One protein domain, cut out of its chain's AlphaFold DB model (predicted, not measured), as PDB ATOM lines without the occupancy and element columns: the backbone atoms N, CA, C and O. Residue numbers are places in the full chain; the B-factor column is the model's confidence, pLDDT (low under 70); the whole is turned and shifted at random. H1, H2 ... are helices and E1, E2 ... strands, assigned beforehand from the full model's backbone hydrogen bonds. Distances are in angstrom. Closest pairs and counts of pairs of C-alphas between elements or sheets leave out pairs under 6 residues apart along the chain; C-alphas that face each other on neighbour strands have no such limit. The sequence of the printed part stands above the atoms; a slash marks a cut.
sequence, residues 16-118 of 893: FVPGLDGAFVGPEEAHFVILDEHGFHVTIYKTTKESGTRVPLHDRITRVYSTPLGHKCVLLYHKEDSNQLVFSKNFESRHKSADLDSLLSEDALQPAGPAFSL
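This is residues 16 to 118 of the 893 residues of the protein "Hypothetical protein" of Eutreptiella gymnastica (UniProt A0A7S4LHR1). Two four-stranded antiparallel sheets meet along their edge strands E1 and E5 and form a trough, with its open side partly covered by the long stretches before and after the short helix H1. One wall is the strongly twisted sheet E1 - E2 - E3 - E4; the other is E5 - E6 - E7 - E8. The printed part has 103 residues, with eight named strands and one named helix in the order E1 E2 E3 E4 E5 E6 E7 H1 E8; the class is mostly strand, though under half of the residues are in named elements. The whole is compact, with a radius of gyration of the C-alphas of 12.5 A and spans of 35 by 34 by 19 A.

Find C-alpha 21 at (-19.617, -19.092, -8.301), where E1, residues 21 to 25, begins its 13.5 A. Next come E2, residues 31 to 35, 13.5 A; E3, residues 41 to 46, 16.5 A; and E4, residues 49 to 56, the longest strand at 20.0 A. Look for E5 at residues 61 to 66, 14.2 A, beginning at (-25.699, -24.705, -13.008). E6, residues 75 to 79, spans 12.5 A, and E7, residues 84 to 87, 9.9 A. H1, residues 100 to 103, covers 5.2 A, and E8, residues 115 to 117, covers 6.7 A and ends at (-39.693, -22.738, -10.638).

Start with the first sheet, a meander, each strand the antiparallel neighbour of the one before. In the hairpin E1 and E2, look at N 33 and O 23, 2.8 A apart, within hydrogen-bond range. In the hairpin E2 and E3, N 43 and O 34 are at 2.8 A, and in the hairpin E3 and E4, N 44 and O 53 are at 2.8 A. E4 and E5 are apart. The closest C-alphas of E1 and E5 are those of Ala 23 and Ser 66, 5.2 A apart. E5, E6 and E7 make a second meander: N 65 and O 76 are at 2.8 A in the hairpin E5 and E6, and N 77 and O 86 at 2.8 A in the hairpin E6 and E7. The edge strand E8 is antiparallel to E7, with N 116 and O 85 at 2.8 A. H1 is not on either sheet; it is too short for an O i to N i+4 pair, and its one O i to N i+3 pair is within range.

The two C-alphas farthest apart are those of Thr 48 and Leu 118, 37.3 A. The printed part has no cut. The links E7 to H1, with 12 residues, and H1 to E8, with 11, are long. Mean pLDDT of the printed part is 84.5; look for values under 70 at residues 16 to 18, 27, 50 and 97 to 98 of this model.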
ATOM      1  N   PHE A  16      -7.081 -18.486  -5.915       49.12
ATOM      2  CA  PHE A  16      -6.828 -18.364  -7.364       49.12
ATOM      3  C   PHE A  16      -7.461 -19.441  -8.243       49.12
ATOM      4  O   PHE A  16      -7.110 -19.517  -9.418       49.12
ATOM      5  N   VAL A  17      -8.374 -20.268  -7.732       56.72
ATOM      6  CA  VAL A  17      -9.114 -21.188  -8.605       56.72
ATOM      7  C   VAL A  17     -10.223 -20.387  -9.292       56.72
ATOM      8  O   VAL A  17     -11.150 -19.959  -8.603       56.72
ATOM      9  N   PRO A  18     -10.141 -20.135 -10.611       62.31
ATOM     10  CA  PRO A  18     -11.219 -19.465 -11.313       62.31
ATOM     11  C   PRO A  18     -12.444 -20.385 -11.346       62.31
ATOM     12  O   PRO A  18     -12.342 -21.590 -11.590       62.31
ATOM     13  N   GLY A  19     -13.599 -19.810 -11.050       78.31
ATOM     14  CA  GLY A  19     -14.885 -20.489 -11.010       78.31
ATOM     15  C   GLY A  19     -16.004 -19.483 -11.229       78.31
ATOM     16  O   GLY A  19     -15.799 -18.278 -11.062       78.31
ATOM     17  N   LEU A  20     -17.168 -19.975 -11.647       84.69
ATOM     18  CA  LEU A  20     -18.334 -19.142 -11.928       84.69
ATOM     19  C   LEU A  20     -18.955 -18.587 -10.639       84.69
ATOM     20  O   LEU A  20     -19.377 -17.433 -10.607       84.69
ATOM     21  N   ASP A  21     -19.005 -19.412  -9.593       89.62
ATOM     22  CA  ASP A  21     -19.617 -19.092  -8.301       89.62
ATOM     23  C   ASP A  21     -19.068 -20.009  -7.191       89.62
ATOM     24  O   ASP A  21     -18.349 -20.974  -7.470       89.62
ATOM     25  N   GLY A  22     -19.407 -19.748  -5.928       91.12
ATOM     26  CA  GLY A  22     -18.988 -20.600  -4.819       91.12
ATOM     27  C   GLY A  22     -19.755 -20.388  -3.519       91.12
ATOM     28  O   GLY A  22     -20.367 -19.350  -3.285       91.12
ATOM     29  N   ALA A  23     -19.703 -21.397  -2.652       90.00
ATOM     30  CA  ALA A  23     -20.456 -21.434  -1.402       90.00
ATOM     31  C   ALA A  23     -19.674 -22.156  -0.295       90.00
ATOM     32  O   ALA A  23     -18.971 -23.130  -0.552       90.00
ATOM     33  N   PHE A  24     -19.812 -21.715   0.955       88.75
ATOM     34  CA  PHE A  24     -19.276 -22.446   2.110       88.75
ATOM     35  C   PHE A  24     -20.217 -23.585   2.516       88.75
ATOM     36  O   PHE A  24     -21.440 -23.432   2.448       88.75
ATOM     37  N   VAL A  25     -19.648 -24.711   2.950       85.56
ATOM     38  CA  VAL A  25     -20.381 -25.908   3.381       85.56
ATOM     39  C   VAL A  25     -19.775 -26.528   4.643       85.56
ATOM     40  O   VAL A  25     -18.577 -26.435   4.917       85.56
ATOM     41  N   GLY A  26     -20.625 -27.200   5.412       76.62
ATOM     42  CA  GLY A  26     -20.261 -27.897   6.642       76.62
ATOM     43  C   GLY A  26     -20.351 -27.040   7.917       76.62
ATOM     44  O   GLY A  26     -20.432 -25.809   7.856       76.62
ATOM     45  N   PRO A  27     -20.324 -27.686   9.098       69.06
ATOM     46  CA  PRO A  27     -20.693 -27.071  10.377       69.06
ATOM     47  C   PRO A  27     -19.754 -25.941  10.830       69.06
ATOM     48  O   PRO A  27     -20.212 -24.988  11.454       69.06
ATOM     49  N   GLU A  28     -18.470 -26.011  10.471       75.19
ATOM     50  CA  GLU A  28     -17.444 -25.016  10.828       75.19
ATOM     51  C   GLU A  28     -17.002 -24.149   9.639       75.19
ATOM     52  O   GLU A  28     -15.972 -23.488   9.715       75.19
ATOM     53  N   GLU A  29     -17.716 -24.204   8.504       76.12
ATOM     54  CA  GLU A  29     -17.298 -23.538   7.250       76.12
ATOM     55  C   GLU A  29     -15.874 -23.950   6.811       76.12
ATOM     56  O   GLU A  29     -15.192 -23.274   6.042       76.12
ATOM     57  N   ALA A  30     -15.437 -25.122   7.282       79.88
ATOM     58  CA  ALA A  30     -14.146 -25.727   6.977       79.88
ATOM     59  C   ALA A  30     -14.085 -26.326   5.561       79.88
ATOM     60  O   ALA A  30     -13.044 -26.833   5.135       79.88
ATOM     61  N   HIS A  31     -15.206 -26.318   4.840       86.19
ATOM     62  CA  HIS A  31     -15.279 -26.724   3.449       86.19
ATOM     63  C   HIS A  31     -15.946 -25.623   2.632       86.19
ATOM     64  O   HIS A  31     -16.798 -24.877   3.117       86.19
ATOM     65  N   PHE A  32     -15.559 -25.525   1.372       88.88
ATOM     66  CA  PHE A  32     -16.194 -24.635   0.417       88.88
ATOM     67  C   PHE A  32     -16.220 -25.296  -0.950       88.88
ATOM     68  O   PHE A  32     -15.371 -26.121  -1.286       88.88
ATOM     69  N   VAL A  33     -17.225 -24.945  -1.731       90.06
ATOM     70  CA  VAL A  33     -17.425 -25.441  -3.081       90.06
ATOM     71  C   VAL A  33     -17.210 -24.315  -4.075       90.06
ATOM     72  O   VAL A  33     -17.645 -23.189  -3.845       90.06
ATOM     73  N   ILE A  34     -16.541 -24.629  -5.179       91.62
ATOM     74  CA  ILE A  34     -16.379 -23.736  -6.325       91.62
ATOM     75  C   ILE A  34     -17.039 -24.399  -7.528       91.62
ATOM     76  O   ILE A  34     -16.682 -25.520  -7.892       91.62
ATOM     77  N   LEU A  35     -17.993 -23.702  -8.135       92.38
ATOM     78  CA  LEU A  35     -18.589 -24.067  -9.413       92.38
ATOM     79  C   LEU A  35     -17.622 -23.703 -10.539       92.38
ATOM     80  O   LEU A  35     -17.085 -22.596 -10.566       92.38
ATOM     81  N   ASP A  36     -17.387 -24.622 -11.468       91.06
ATOM     82  CA  ASP A  36     -16.517 -24.360 -12.609       91.06
ATOM     83  C   ASP A  36     -17.101 -23.309 -13.567       91.06
ATOM     84  O   ASP A  36     -18.287 -22.993 -13.545       91.06
ATOM     85  N   GLU A  37     -16.255 -22.748 -14.433       88.75
ATOM     86  CA  GLU A  37     -16.649 -21.694 -15.384       88.75
ATOM     87  C   GLU A  37     -17.751 -22.128 -16.369       88.75
ATOM     88  O   GLU A  37     -18.415 -21.288 -16.976       88.75
ATOM     89  N   HIS A  38     -17.933 -23.437 -16.559       88.25
ATOM     90  CA  HIS A  38     -18.902 -23.997 -17.497       88.25
ATOM     91  C   HIS A  38     -20.236 -24.379 -16.841       88.25
ATOM     92  O   HIS A  38     -21.222 -24.557 -17.560       88.25
ATOM     93  N   GLY A  39     -20.280 -24.477 -15.509       89.50
ATOM     94  CA  GLY A  39     -21.465 -24.852 -14.743       89.50
ATOM     95  C   GLY A  39     -21.728 -26.357 -14.652       89.50
ATOM     96  O   GLY A  39     -22.823 -26.747 -14.266       89.50
ATOM     97  N   PHE A  40     -20.766 -27.207 -15.021       91.31
ATOM     98  CA  PHE A  40     -20.935 -28.669 -15.094       91.31
ATOM     99  C   PHE A  40     -20.126 -29.430 -14.047       91.31
ATOM    100  O   PHE A  40     -20.240 -30.650 -13.953       91.31
ATOM    101  N   HIS A  41     -19.282 -28.751 -13.273       90.88
ATOM    102  CA  HIS A  41     -18.540 -29.394 -12.198       90.88
ATOM    103  C   HIS A  41     -18.489 -28.504 -10.971       90.88
ATOM    104  O   HIS A  41     -18.282 -27.297 -11.068       90.88
ATOM    105  N   VAL A  42     -18.577 -29.128  -9.805       91.00
ATOM    106  CA  VAL A  42     -18.327 -28.486  -8.519       91.00
ATOM    107  C   VAL A  42     -17.074 -29.093  -7.917       91.00
ATOM    108  O   VAL A  42     -16.917 -30.309  -7.868       91.00
ATOM    109  N   THR A  43     -16.151 -28.251  -7.468       90.00
ATOM    110  CA  THR A  43     -14.945 -28.698  -6.773       90.00
ATOM    111  C   THR A  43     -15.060 -28.369  -5.297       90.00
ATOM    112  O   THR A  43     -15.226 -27.208  -4.929       90.00
ATOM    113  N   ILE A  44     -14.972 -29.397  -4.460       88.38
ATOM    114  CA  ILE A  44     -15.063 -29.296  -3.008       88.38
ATOM    115  C   ILE A  44     -13.655 -29.151  -2.451       88.38
ATOM    116  O   ILE A  44     -12.811 -30.028  -2.636       88.38
ATOM    117  N   TYR A  45     -13.418 -28.071  -1.729       86.25
ATOM    118  CA  TYR A  45     -12.185 -27.812  -1.012       86.25
ATOM    119  C   TYR A  45     -12.427 -27.935   0.484       86.25
ATOM    120  O   TYR A  45     -13.490 -27.589   0.995       86.25
ATOM    121  N   LYS A  46     -11.409 -28.404   1.198       84.12
ATOM    122  CA  LYS A  46     -11.338 -28.357   2.658       84.12
ATOM    123  C   LYS A  46     -10.264 -27.349   3.006       84.12
ATOM    124  O   LYS A  46      -9.174 -27.530   2.490       84.12
ATOM    125  N   THR A  47     -10.484 -26.378   3.890       77.62
ATOM    126  CA  THR A  47      -9.512 -25.297   4.200       77.62
ATOM    127  C   THR A  47      -8.130 -25.779   4.657       77.62
ATOM    128  O   THR A  47      -7.191 -24.994   4.720       77.62
ATOM    129  N   THR A  48      -7.983 -27.063   4.989       75.88
ATOM    130  CA  THR A  48      -6.722 -27.691   5.416       75.88
ATOM    131  C   THR A  48      -6.007 -28.499   4.326       75.88
ATOM    132  O   THR A  48      -4.856 -28.877   4.529       75.88
ATOM    133  N   LYS A  49      -6.647 -28.797   3.185       73.06
ATOM    134  CA  LYS A  49      -6.087 -29.605   2.079       73.06
ATOM    135  C   LYS A  49      -5.988 -28.851   0.746       73.06
ATOM    136  O   LYS A  49      -7.008 -28.502   0.166       73.06
ATOM    137  N   GLU A  50      -4.780 -28.722   0.201       65.75
ATOM    138  CA  GLU A  50      -4.516 -27.998  -1.059       65.75
ATOM    139  C   GLU A  50      -5.214 -28.588  -2.305       65.75
ATOM    140  O   GLU A  50      -5.362 -27.904  -3.313       65.75
ATOM    141  N   SER A  51      -5.658 -29.848  -2.257       76.19
ATOM    142  CA  SER A  51      -6.355 -30.518  -3.359       76.19
ATOM    143  C   SER A  51      -7.861 -30.607  -3.108       76.19
ATOM    144  O   SER A  51      -8.289 -31.220  -2.125       76.19
ATOM    145  N   GLY A  52      -8.654 -30.060  -4.030       80.56
ATOM    146  CA  GLY A  52     -10.106 -30.218  -4.041       80.56
ATOM    147  C   GLY A  52     -10.565 -31.493  -4.753       80.56
ATOM    148  O   GLY A  52      -9.890 -31.997  -5.652       80.56
ATOM    149  N   THR A  53     -11.727 -32.012  -4.362       86.12
ATOM    150  CA  THR A  53     -12.385 -33.143  -5.036       86.12
ATOM    151  C   THR A  53     -13.365 -32.597  -6.063       86.12
ATOM    152  O   THR A  53     -14.275 -31.852  -5.703       86.12
ATOM    153  N   ARG A  54     -13.172 -32.929  -7.343       88.50
ATOM    154  CA  ARG A  54     -14.046 -32.474  -8.431       88.50
ATOM    155  C   ARG A  54     -15.193 -33.459  -8.629       88.50
ATOM    156  O   ARG A  54     -14.953 -34.644  -8.822       88.50
ATOM    157  N   VAL A  55     -16.410 -32.937  -8.621       88.69
ATOM    158  CA  VAL A  55     -17.673 -33.659  -8.768       88.69
ATOM    159  C   VAL A  55     -18.359 -33.169 -10.048       88.69
ATOM    160  O   VAL A  55     -18.582 -31.962 -10.176       88.69
ATOM    161  N   PRO A  56     -18.656 -34.042 -11.024       91.06
ATOM    162  CA  PRO A  56     -19.454 -33.679 -12.189       91.06
ATOM    163  C   PRO A  56     -20.926 -33.496 -11.801       91.06
ATOM    164  O   PRO A  56     -21.451 -34.208 -10.950       91.06
ATOM    165  N   LEU A  57     -21.598 -32.552 -12.448       90.44
ATOM    166  CA  LEU A  57     -23.025 -32.285 -12.299       90.44
ATOM    167  C   LEU A  57     -23.768 -32.727 -13.561       90.44
ATOM    168  O   LEU A  57     -23.289 -32.522 -14.677       90.44
ATOM    169  N   HIS A  58     -24.948 -33.320 -13.387       88.12
ATOM    170  CA  HIS A  58     -25.788 -33.742 -14.516       88.12
ATOM    171  C   HIS A  58     -26.391 -32.577 -15.304       88.12
ATOM    172  O   HIS A  58     -26.651 -32.711 -16.497       88.12
ATOM    173  N   ASP A  59     -26.597 -31.444 -14.639       88.62
ATOM    174  CA  ASP A  59     -27.246 -30.266 -15.194       88.62
ATOM    175  C   ASP A  59     -26.308 -29.065 -15.190       88.62
ATOM    176  O   ASP A  59     -25.415 -28.958 -14.347       88.62
ATOM    177  N   ARG A  60     -26.557 -28.128 -16.109       91.25
ATOM    178  CA  ARG A  60     -25.829 -26.865 -16.157       91.25
ATOM    179  C   ARG A  60     -26.327 -25.914 -15.070       91.25
ATOM    180  O   ARG A  60     -27.473 -25.457 -15.093       91.25
ATOM    181  N   ILE A  61     -25.442 -25.601 -14.133       93.62
ATOM    182  CA  ILE A  61     -25.699 -24.705 -13.008       93.62
ATOM    183  C   ILE A  61     -25.046 -23.347 -13.261       93.62
ATOM    184  O   ILE A  61     -23.920 -23.268 -13.741       93.62
ATOM    185  N   THR A  62     -25.742 -22.269 -12.916       91.31
ATOM    186  CA  THR A  62     -25.229 -20.891 -13.036       91.31
ATOM    187  C   THR A  62     -24.786 -20.311 -11.704       91.31
ATOM    188  O   THR A  62     -23.888 -19.472 -11.680       91.31
ATOM    189  N   ARG A  63     -25.427 -20.721 -10.602       92.12
ATOM    190  CA  ARG A  63     -25.133 -20.239  -9.248       92.12
ATOM    191  C   ARG A  63     -25.287 -21.322  -8.196       92.12
ATOM    192  O   ARG A  63     -26.138 -22.207  -8.328       92.12
ATOM    193  N   VAL A  64     -24.497 -21.205  -7.134       93.50
ATOM    194  CA  VAL A  64     -24.502 -22.113  -5.984       93.50
ATOM    195  C   VAL A  64     -24.656 -21.301  -4.711       93.50
ATOM    196  O   VAL A  64     -23.912 -20.358  -4.470       93.50
ATOM    197  N   TYR A  65     -25.587 -21.706  -3.856       92.56
ATOM    198  CA  TYR A  65     -25.843 -21.029  -2.596       92.56
ATOM    199  C   TYR A  65     -25.664 -21.965  -1.402       92.56
ATOM    200  O   TYR A  65     -26.136 -23.105  -1.402       92.56
ATOM    201  N   SER A  66     -25.047 -21.437  -0.343       91.25
ATOM    202  CA  SER A  66     -25.019 -22.078   0.971       91.25
ATOM    203  C   SER A  66     -26.420 -22.131   1.578       91.25
ATOM    204  O   SER A  66     -27.199 -21.174   1.484       91.25
ATOM    205  N   THR A  67     -26.718 -23.224   2.275       90.88
ATOM    206  CA  THR A  67     -27.949 -23.370   3.056       90.88
ATOM    207  C   THR A  67     -27.603 -23.724   4.505       90.88
ATOM    208  O   THR A  67     -26.559 -24.322   4.759       90.88
ATOM    209  N   PRO A  68     -28.451 -23.370   5.482       87.94
ATOM    210  CA  PRO A  68     -28.275 -23.790   6.869       87.94
ATOM    211  C   PRO A  68     -28.699 -25.252   7.112       87.94
ATOM    212  O   PRO A  68     -28.596 -25.742   8.233       87.94
ATOM    213  N   LEU A  69     -29.192 -25.954   6.088       85.00
ATOM    214  CA  LEU A  69     -29.825 -27.264   6.217       85.00
ATOM    215  C   LEU A  69     -28.786 -28.394   6.245       85.00
ATOM    216  O   LEU A  69     -27.747 -28.319   5.585       85.00
ATOM    217  N   GLY A  70     -29.077 -29.455   7.008       75.38
ATOM    218  CA  GLY A  70     -28.256 -30.670   7.068       75.38
ATOM    219  C   GLY A  70     -26.801 -30.394   7.435       75.38
ATOM    220  O   GLY A  70     -25.913 -30.658   6.632       75.38
ATOM    221  N   HIS A  71     -26.561 -29.792   8.606       74.19
ATOM    222  CA  HIS A  71     -25.230 -29.348   9.057       74.19
ATOM    223  C   HIS A  71     -24.508 -28.408   8.073       74.19
ATOM    224  O   HIS A  71     -23.279 -28.397   8.002       74.19
ATOM    225  N   LYS A  72     -25.273 -27.594   7.331       75.69
ATOM    226  CA  LYS A  72     -24.792 -26.724   6.246       75.69
ATOM    227  C   LYS A  72     -24.162 -27.482   5.067       75.69
ATOM    228  O   LYS A  72     -23.294 -26.942   4.385       75.69
ATOM    229  N   CYS A  73     -24.532 -28.740   4.834       81.56
ATOM    230  CA  CYS A  73     -23.987 -29.551   3.736       81.56
ATOM    231  C   CYS A  73     -24.904 -29.604   2.512       81.56
ATOM    232  O   CYS A  73     -24.474 -30.023   1.439       81.56
ATOM    233  N   VAL A  74     -26.164 -29.194   2.660       88.75
ATOM    234  CA  VAL A  74     -27.101 -29.098   1.541       88.75
ATOM    235  C   VAL A  74     -26.807 -27.823   0.751       88.75
ATOM    236  O   VAL A  74     -26.691 -26.736   1.326       88.75
ATOM    237  N   LEU A  75     -26.705 -27.947  -0.568       91.88
ATOM    238  CA  LEU A  75     -26.535 -26.835  -1.495       91.88
ATOM    239  C   LEU A  75     -27.852 -26.525  -2.197       91.88
ATOM    240  O   LEU A  75     -28.682 -27.408  -2.412       91.88
ATOM    241  N   LEU A  76     -28.032 -25.260  -2.566       94.56
ATOM    242  CA  LEU A  76     -29.105 -24.829  -3.452       94.56
ATOM    243  C   LEU A  76     -28.494 -24.328  -4.760       94.56
ATOM    244  O   LEU A  76     -27.592 -23.491  -4.749       94.56
ATOM    245  N   TYR A  77     -29.005 -24.825  -5.877       94.69
ATOM    246  CA  TYR A  77     -28.514 -24.530  -7.215       94.69
ATOM    247  C   TYR A  77     -29.517 -23.698  -8.003       94.69
ATOM    248  O   TYR A  77     -30.720 -23.905  -7.872       94.69
ATOM    249  N   HIS A  78     -29.029 -22.800  -8.862       94.50
ATOM    250  CA  HIS A  78     -29.832 -22.211  -9.940       94.50
ATOM    251  C   HIS A  78     -29.514 -22.929 -11.251       94.50
ATOM    252  O   HIS A  78     -28.376 -22.894 -11.721       94.50
ATOM    253  N   LYS A  79     -30.516 -23.603 -11.819       92.06
ATOM    254  CA  LYS A  79     -30.424 -24.320 -13.092       92.06
ATOM    255  C   LYS A  79     -30.884 -23.411 -14.227       92.06
ATOM    256  O   LYS A  79     -32.024 -22.951 -14.210       92.06
ATOM    257  N   GLU A  80     -30.008 -23.172 -15.203       82.75
ATOM    258  CA  GLU A  80     -30.278 -22.253 -16.323       82.75
ATOM    259  C   GLU A  80     -31.381 -22.796 -17.236       82.75
ATOM    260  O   GLU A  80     -32.356 -22.103 -17.511       82.75
ATOM    261  N   ASP A  81     -31.262 -24.065 -17.637       84.69
ATOM    262  CA  ASP A  81     -32.102 -24.658 -18.685       84.69
ATOM    263  C   ASP A  81     -33.586 -24.757 -18.297       84.69
ATOM    264  O   ASP A  81     -34.463 -24.630 -19.149       84.69
ATOM    265  N   SER A  82     -33.878 -24.989 -17.012       88.62
ATOM    266  CA  SER A  82     -35.250 -25.068 -16.487       88.62
ATOM    267  C   SER A  82     -35.675 -23.841 -15.678       88.62
ATOM    268  O   SER A  82     -36.792 -23.820 -15.166       88.62
ATOM    269  N   ASN A  83     -34.798 -22.839 -15.547       92.44
ATOM    270  CA  ASN A  83     -34.945 -21.675 -14.673       92.44
ATOM    271  C   ASN A  83     -35.513 -22.014 -13.278       92.44
ATOM    272  O   ASN A  83     -36.527 -21.472 -12.832       92.44
ATOM    273  N   GLN A  84     -34.872 -22.958 -12.588       94.62
ATOM    274  CA  GLN A  84     -35.326 -23.479 -11.295       94.62
ATOM    275  C   GLN A  84     -34.259 -23.327 -10.215       94.62
ATOM    276  O   GLN A  84     -33.063 -23.451 -10.478       94.62
ATOM    277  N   LEU A  85     -34.713 -23.103  -8.984       95.31
ATOM    278  CA  LEU A  85     -33.913 -23.289  -7.780       95.31
ATOM    279  C   LEU A  85     -34.099 -24.724  -7.292       95.31
ATOM    280  O   LEU A  85     -35.233 -25.124  -7.061       95.31
ATOM    281  N   VAL A  86     -33.023 -25.497  -7.147       95.25
ATOM    282  CA  VAL A  86     -33.093 -26.936  -6.830       95.25
ATOM    283  C   VAL A  86     -32.091 -27.287  -5.738       95.25
ATOM    284  O   VAL A  86     -30.927 -26.893  -5.820       95.25
ATOM    285  N   PHE A  87     -32.520 -28.021  -4.712       94.81
ATOM    286  CA  PHE A  87     -31.597 -28.520  -3.689       94.81
ATOM    287  C   PHE A  87     -30.740 -29.689  -4.191       94.81
ATOM    288  O   PHE A  87     -31.135 -30.450  -5.075       94.81
ATOM    289  N   SER A  88     -29.579 -29.886  -3.570       92.94
ATOM    290  CA  SER A  88     -28.798 -31.112  -3.726       92.94
ATOM    291  C   SER A  88     -29.534 -32.341  -3.165       92.94
ATOM    292  O   SER A  88     -30.344 -32.241  -2.240       92.94
ATOM    293  N   LYS A  89     -29.237 -33.526  -3.708       90.44
ATOM    294  CA  LYS A  89     -29.878 -34.811  -3.369       90.44
ATOM    295  C   LYS A  89     -29.808 -35.151  -1.876       90.44
ATOM    296  O   LYS A  89     -30.741 -35.723  -1.318       90.44
ATOM    297  N   ASN A  90     -28.738 -34.738  -1.195       86.62
ATOM    298  CA  ASN A  90     -28.575 -34.906   0.253       86.62
ATOM    299  C   ASN A  90     -29.607 -34.142   1.116       86.62
ATOM    300  O   ASN A  90     -29.619 -34.315   2.339       86.62
ATOM    301  N   PHE A  91     -30.507 -33.356   0.512       85.12
ATOM    302  CA  PHE A  91     -31.641 -32.731   1.190       85.12
ATOM    303  C   PHE A  91     -32.521 -33.740   1.941       85.12
ATOM    304  O   PHE A  91     -32.965 -33.461   3.057       85.12
ATOM    305  N   GLU A  92     -32.775 -34.926   1.384       80.94
ATOM    306  CA  GLU A  92     -33.597 -35.951   2.050       80.94
ATOM    307  C   GLU A  92     -32.918 -36.512   3.306       80.94
ATOM    308  O   GLU A  92     -33.569 -36.826   4.303       80.94
ATOM    309  N   SER A  93     -31.587 -36.572   3.293       78.31
ATOM    310  CA  SER A  93     -30.768 -36.995   4.428       78.31
ATOM    311  C   SER A  93     -30.474 -35.881   5.437       78.31
ATOM    312  O   SER A  93     -29.775 -36.142   6.409       78.31
ATOM    313  N   ARG A  94     -31.017 -34.663   5.271       76.31
ATOM    314  CA  ARG A  94     -30.671 -33.491   6.108       76.31
ATOM    315  C   ARG A  94     -30.929 -33.663   7.609       76.31
ATOM    316  O   ARG A  94     -30.304 -32.980   8.408       76.31
ATOM    317  N   HIS A  95     -31.845 -34.556   7.980       72.62
ATOM    318  CA  HIS A  95     -32.189 -34.857   9.378       72.62
ATOM    319  C   HIS A  95     -31.437 -36.071   9.935       72.62
ATOM    320  O   HIS A  95     -31.583 -36.403  11.108       72.62
ATOM    321  N   LYS A  96     -30.657 -36.769   9.101       70.56
ATOM    322  CA  LYS A  96     -29.902 -37.956   9.504       70.56
ATOM    323  C   LYS A  96     -28.504 -37.537   9.957       70.56
ATOM    324  O   LYS A  96     -27.825 -36.777   9.273       70.56
ATOM    325  N   SER A  97     -28.063 -38.089  11.086       62.84
ATOM    326  CA  SER A  97     -26.668 -38.047  11.539       62.84
ATOM    327  C   SER A  97     -25.808 -38.883  10.582       62.84
ATOM    328  O   SER A  97     -25.566 -40.065  10.827       62.84
ATOM    329  N   ALA A  98     -25.406 -38.297   9.459       65.56
ATOM    330  CA  ALA A  98     -24.529 -38.917   8.476       65.56
ATOM    331  C   ALA A  98     -23.119 -38.320   8.559       65.56
ATOM    332  O   ALA A  98     -22.943 -37.163   8.943       65.56
ATOM    333  N   ASP A  99     -22.113 -39.116   8.194       72.50
ATOM    334  CA  ASP A  99     -20.727 -38.658   8.122       72.50
ATOM    335  C   ASP A  99     -20.586 -37.541   7.073       72.50
ATOM    336  O   ASP A  99     -21.174 -37.622   5.988       72.50
ATOM    337  N   LEU A 100     -19.808 -36.502   7.378       73.31
ATOM    338  CA  LEU A 100     -19.655 -35.314   6.533       73.31
ATOM    339  C   LEU A 100     -19.157 -35.680   5.128       73.31
ATOM    340  O   LEU A 100     -19.641 -35.136   4.136       73.31
ATOM    341  N   ASP A 101     -18.245 -36.648   5.041       73.44
ATOM    342  CA  ASP A 101     -17.697 -37.128   3.771       73.44
ATOM    343  C   ASP A 101     -18.765 -37.847   2.919       73.44
ATOM    344  O   ASP A 101     -18.733 -37.779   1.690       73.44
ATOM    345  N   SER A 102     -19.771 -38.471   3.548       74.31
ATOM    346  CA  SER A 102     -20.897 -39.098   2.836       74.31
ATOM    347  C   SER A 102     -21.884 -38.065   2.275       74.31
ATOM    348  O   SER A 102     -22.382 -38.220   1.156       74.31
ATOM    349  N   LEU A 103     -22.104 -36.968   3.011       71.75
ATOM    350  CA  LEU A 103     -22.969 -35.852   2.609       71.75
ATOM    351  C   LEU A 103     -22.354 -34.984   1.505       71.75
ATOM    352  O   LEU A 103     -23.081 -34.241   0.849       71.75
ATOM    353  N   LEU A 104     -21.041 -35.090   1.301       77.19
ATOM    354  CA  LEU A 104     -20.271 -34.407   0.260       77.19
ATOM    355  C   LEU A 104     -19.854 -35.348  -0.885       77.19
ATOM    356  O   LEU A 104     -18.979 -35.010  -1.682       77.19
ATOM    357  N   SER A 105     -20.465 -36.532  -0.972       81.44
ATOM    358  CA  SER A 105     -20.216 -37.473  -2.064       81.44
ATOM    359  C   SER A 105     -20.750 -36.965  -3.413       81.44
ATOM    360  O   SER A 105     -21.626 -36.105  -3.485       81.44
ATOM    361  N   GLU A 106     -20.227 -37.526  -4.506       81.81
ATOM    362  CA  GLU A 106     -20.605 -37.162  -5.880       81.81
ATOM    363  C   GLU A 106     -22.109 -37.327  -6.158       81.81
ATOM    364  O   GLU A 106     -22.714 -36.468  -6.798       81.81
ATOM    365  N   ASP A 107     -22.733 -38.385  -5.631       84.31
ATOM    366  CA  ASP A 107     -24.176 -38.620  -5.763       84.31
ATOM    367  C   ASP A 107     -25.001 -37.675  -4.867       84.31
ATOM    368  O   ASP A 107     -26.068 -37.200  -5.257       84.31
ATOM    369  N   ALA A 108     -24.487 -37.340  -3.679       83.75
ATOM    370  CA  ALA A 108     -25.151 -36.469  -2.710       83.75
ATOM    371  C   ALA A 108     -25.310 -35.018  -3.197       83.75
ATOM    372  O   ALA A 108     -26.286 -34.353  -2.839       83.75
ATOM    373  N   LEU A 109     -24.369 -34.532  -4.011       86.56
ATOM    374  CA  LEU A 109     -24.342 -33.155  -4.515       86.56
ATOM    375  C   LEU A 109     -25.093 -32.958  -5.839       86.56
ATOM    376  O   LEU A 109     -25.145 -31.839  -6.343       86.56
ATOM    377  N   GLN A 110     -25.711 -33.998  -6.403       90.75
ATOM    378  CA  GLN A 110     -26.498 -33.834  -7.627       90.75
ATOM    379  C   GLN A 110     -27.742 -32.955  -7.390       90.75
ATOM    380  O   GLN A 110     -28.371 -33.080  -6.334       90.75
ATOM    381  N   PRO A 111     -28.142 -32.096  -8.349       87.88
ATOM    382  CA  PRO A 111     -29.293 -31.194  -8.236       87.88
ATOM    383  C   PRO A 111     -30.625 -31.952  -8.410       87.88
ATOM    384  O   PRO A 111     -31.300 -31.824  -9.426       87.88
ATOM    385  N   ALA A 112     -30.988 -32.784  -7.432       88.50
ATOM    386  CA  ALA A 112     -32.133 -33.700  -7.511       88.50
ATOM    387  C   ALA A 112     -33.121 -33.593  -6.331       88.50
ATOM    388  O   ALA A 112     -34.037 -34.405  -6.226       88.50
ATOM    389  N   GLY A 113     -32.929 -32.633  -5.423       87.62
ATOM    390  CA  GLY A 113     -33.844 -32.377  -4.311       87.62
ATOM    391  C   GLY A 113     -35.093 -31.584  -4.726       87.62
ATOM    392  O   GLY A 113     -35.345 -31.384  -5.917       87.62
ATOM    393  N   PRO A 114     -35.882 -31.089  -3.750       91.56
ATOM    394  CA  PRO A 114     -37.018 -30.217  -4.028       91.56
ATOM    395  C   PRO A 114     -36.617 -28.996  -4.852       91.56
ATOM    396  O   PRO A 114     -35.526 -28.442  -4.684       91.56
ATOM    397  N   ALA A 115     -37.529 -28.589  -5.730       93.12
ATOM    398  CA  ALA A 115     -37.304 -27.551  -6.718       93.12
ATOM    399  C   ALA A 115     -38.402 -26.484  -6.681       93.12
ATOM    400  O   ALA A 115     -39.575 -26.782  -6.461       93.12
ATOM    401  N   PHE A 116     -38.017 -25.246  -6.974       95.06
ATOM    402  CA  PHE A 116     -38.905 -24.105  -7.151       95.06
ATOM    403  C   PHE A 116     -38.673 -23.462  -8.517       95.06
ATOM    404  O   PHE A 116     -37.554 -23.072  -8.850       95.06
ATOM    405  N   SER A 117     -39.740 -23.343  -9.305       95.12
ATOM    406  CA  SER A 117     -39.693 -22.738 -10.638       95.12
ATOM    407  C   SER A 117     -39.796 -21.218 -10.565       95.12
ATOM    408  O   SER A 117     -40.759 -20.672 -10.016       95.12
ATOM    409  N   LEU A 118     -38.823 -20.539 -11.167       93.62
ATOM    410  CA  LEU A 118     -38.885 -19.105 -11.418       93.62
ATOM    411  C   LEU A 118     -39.756 -18.836 -12.660       93.62
ATOM    412  O   LEU A 118     -39.983 -19.718 -13.489       93.62
TER     413      LEU A 118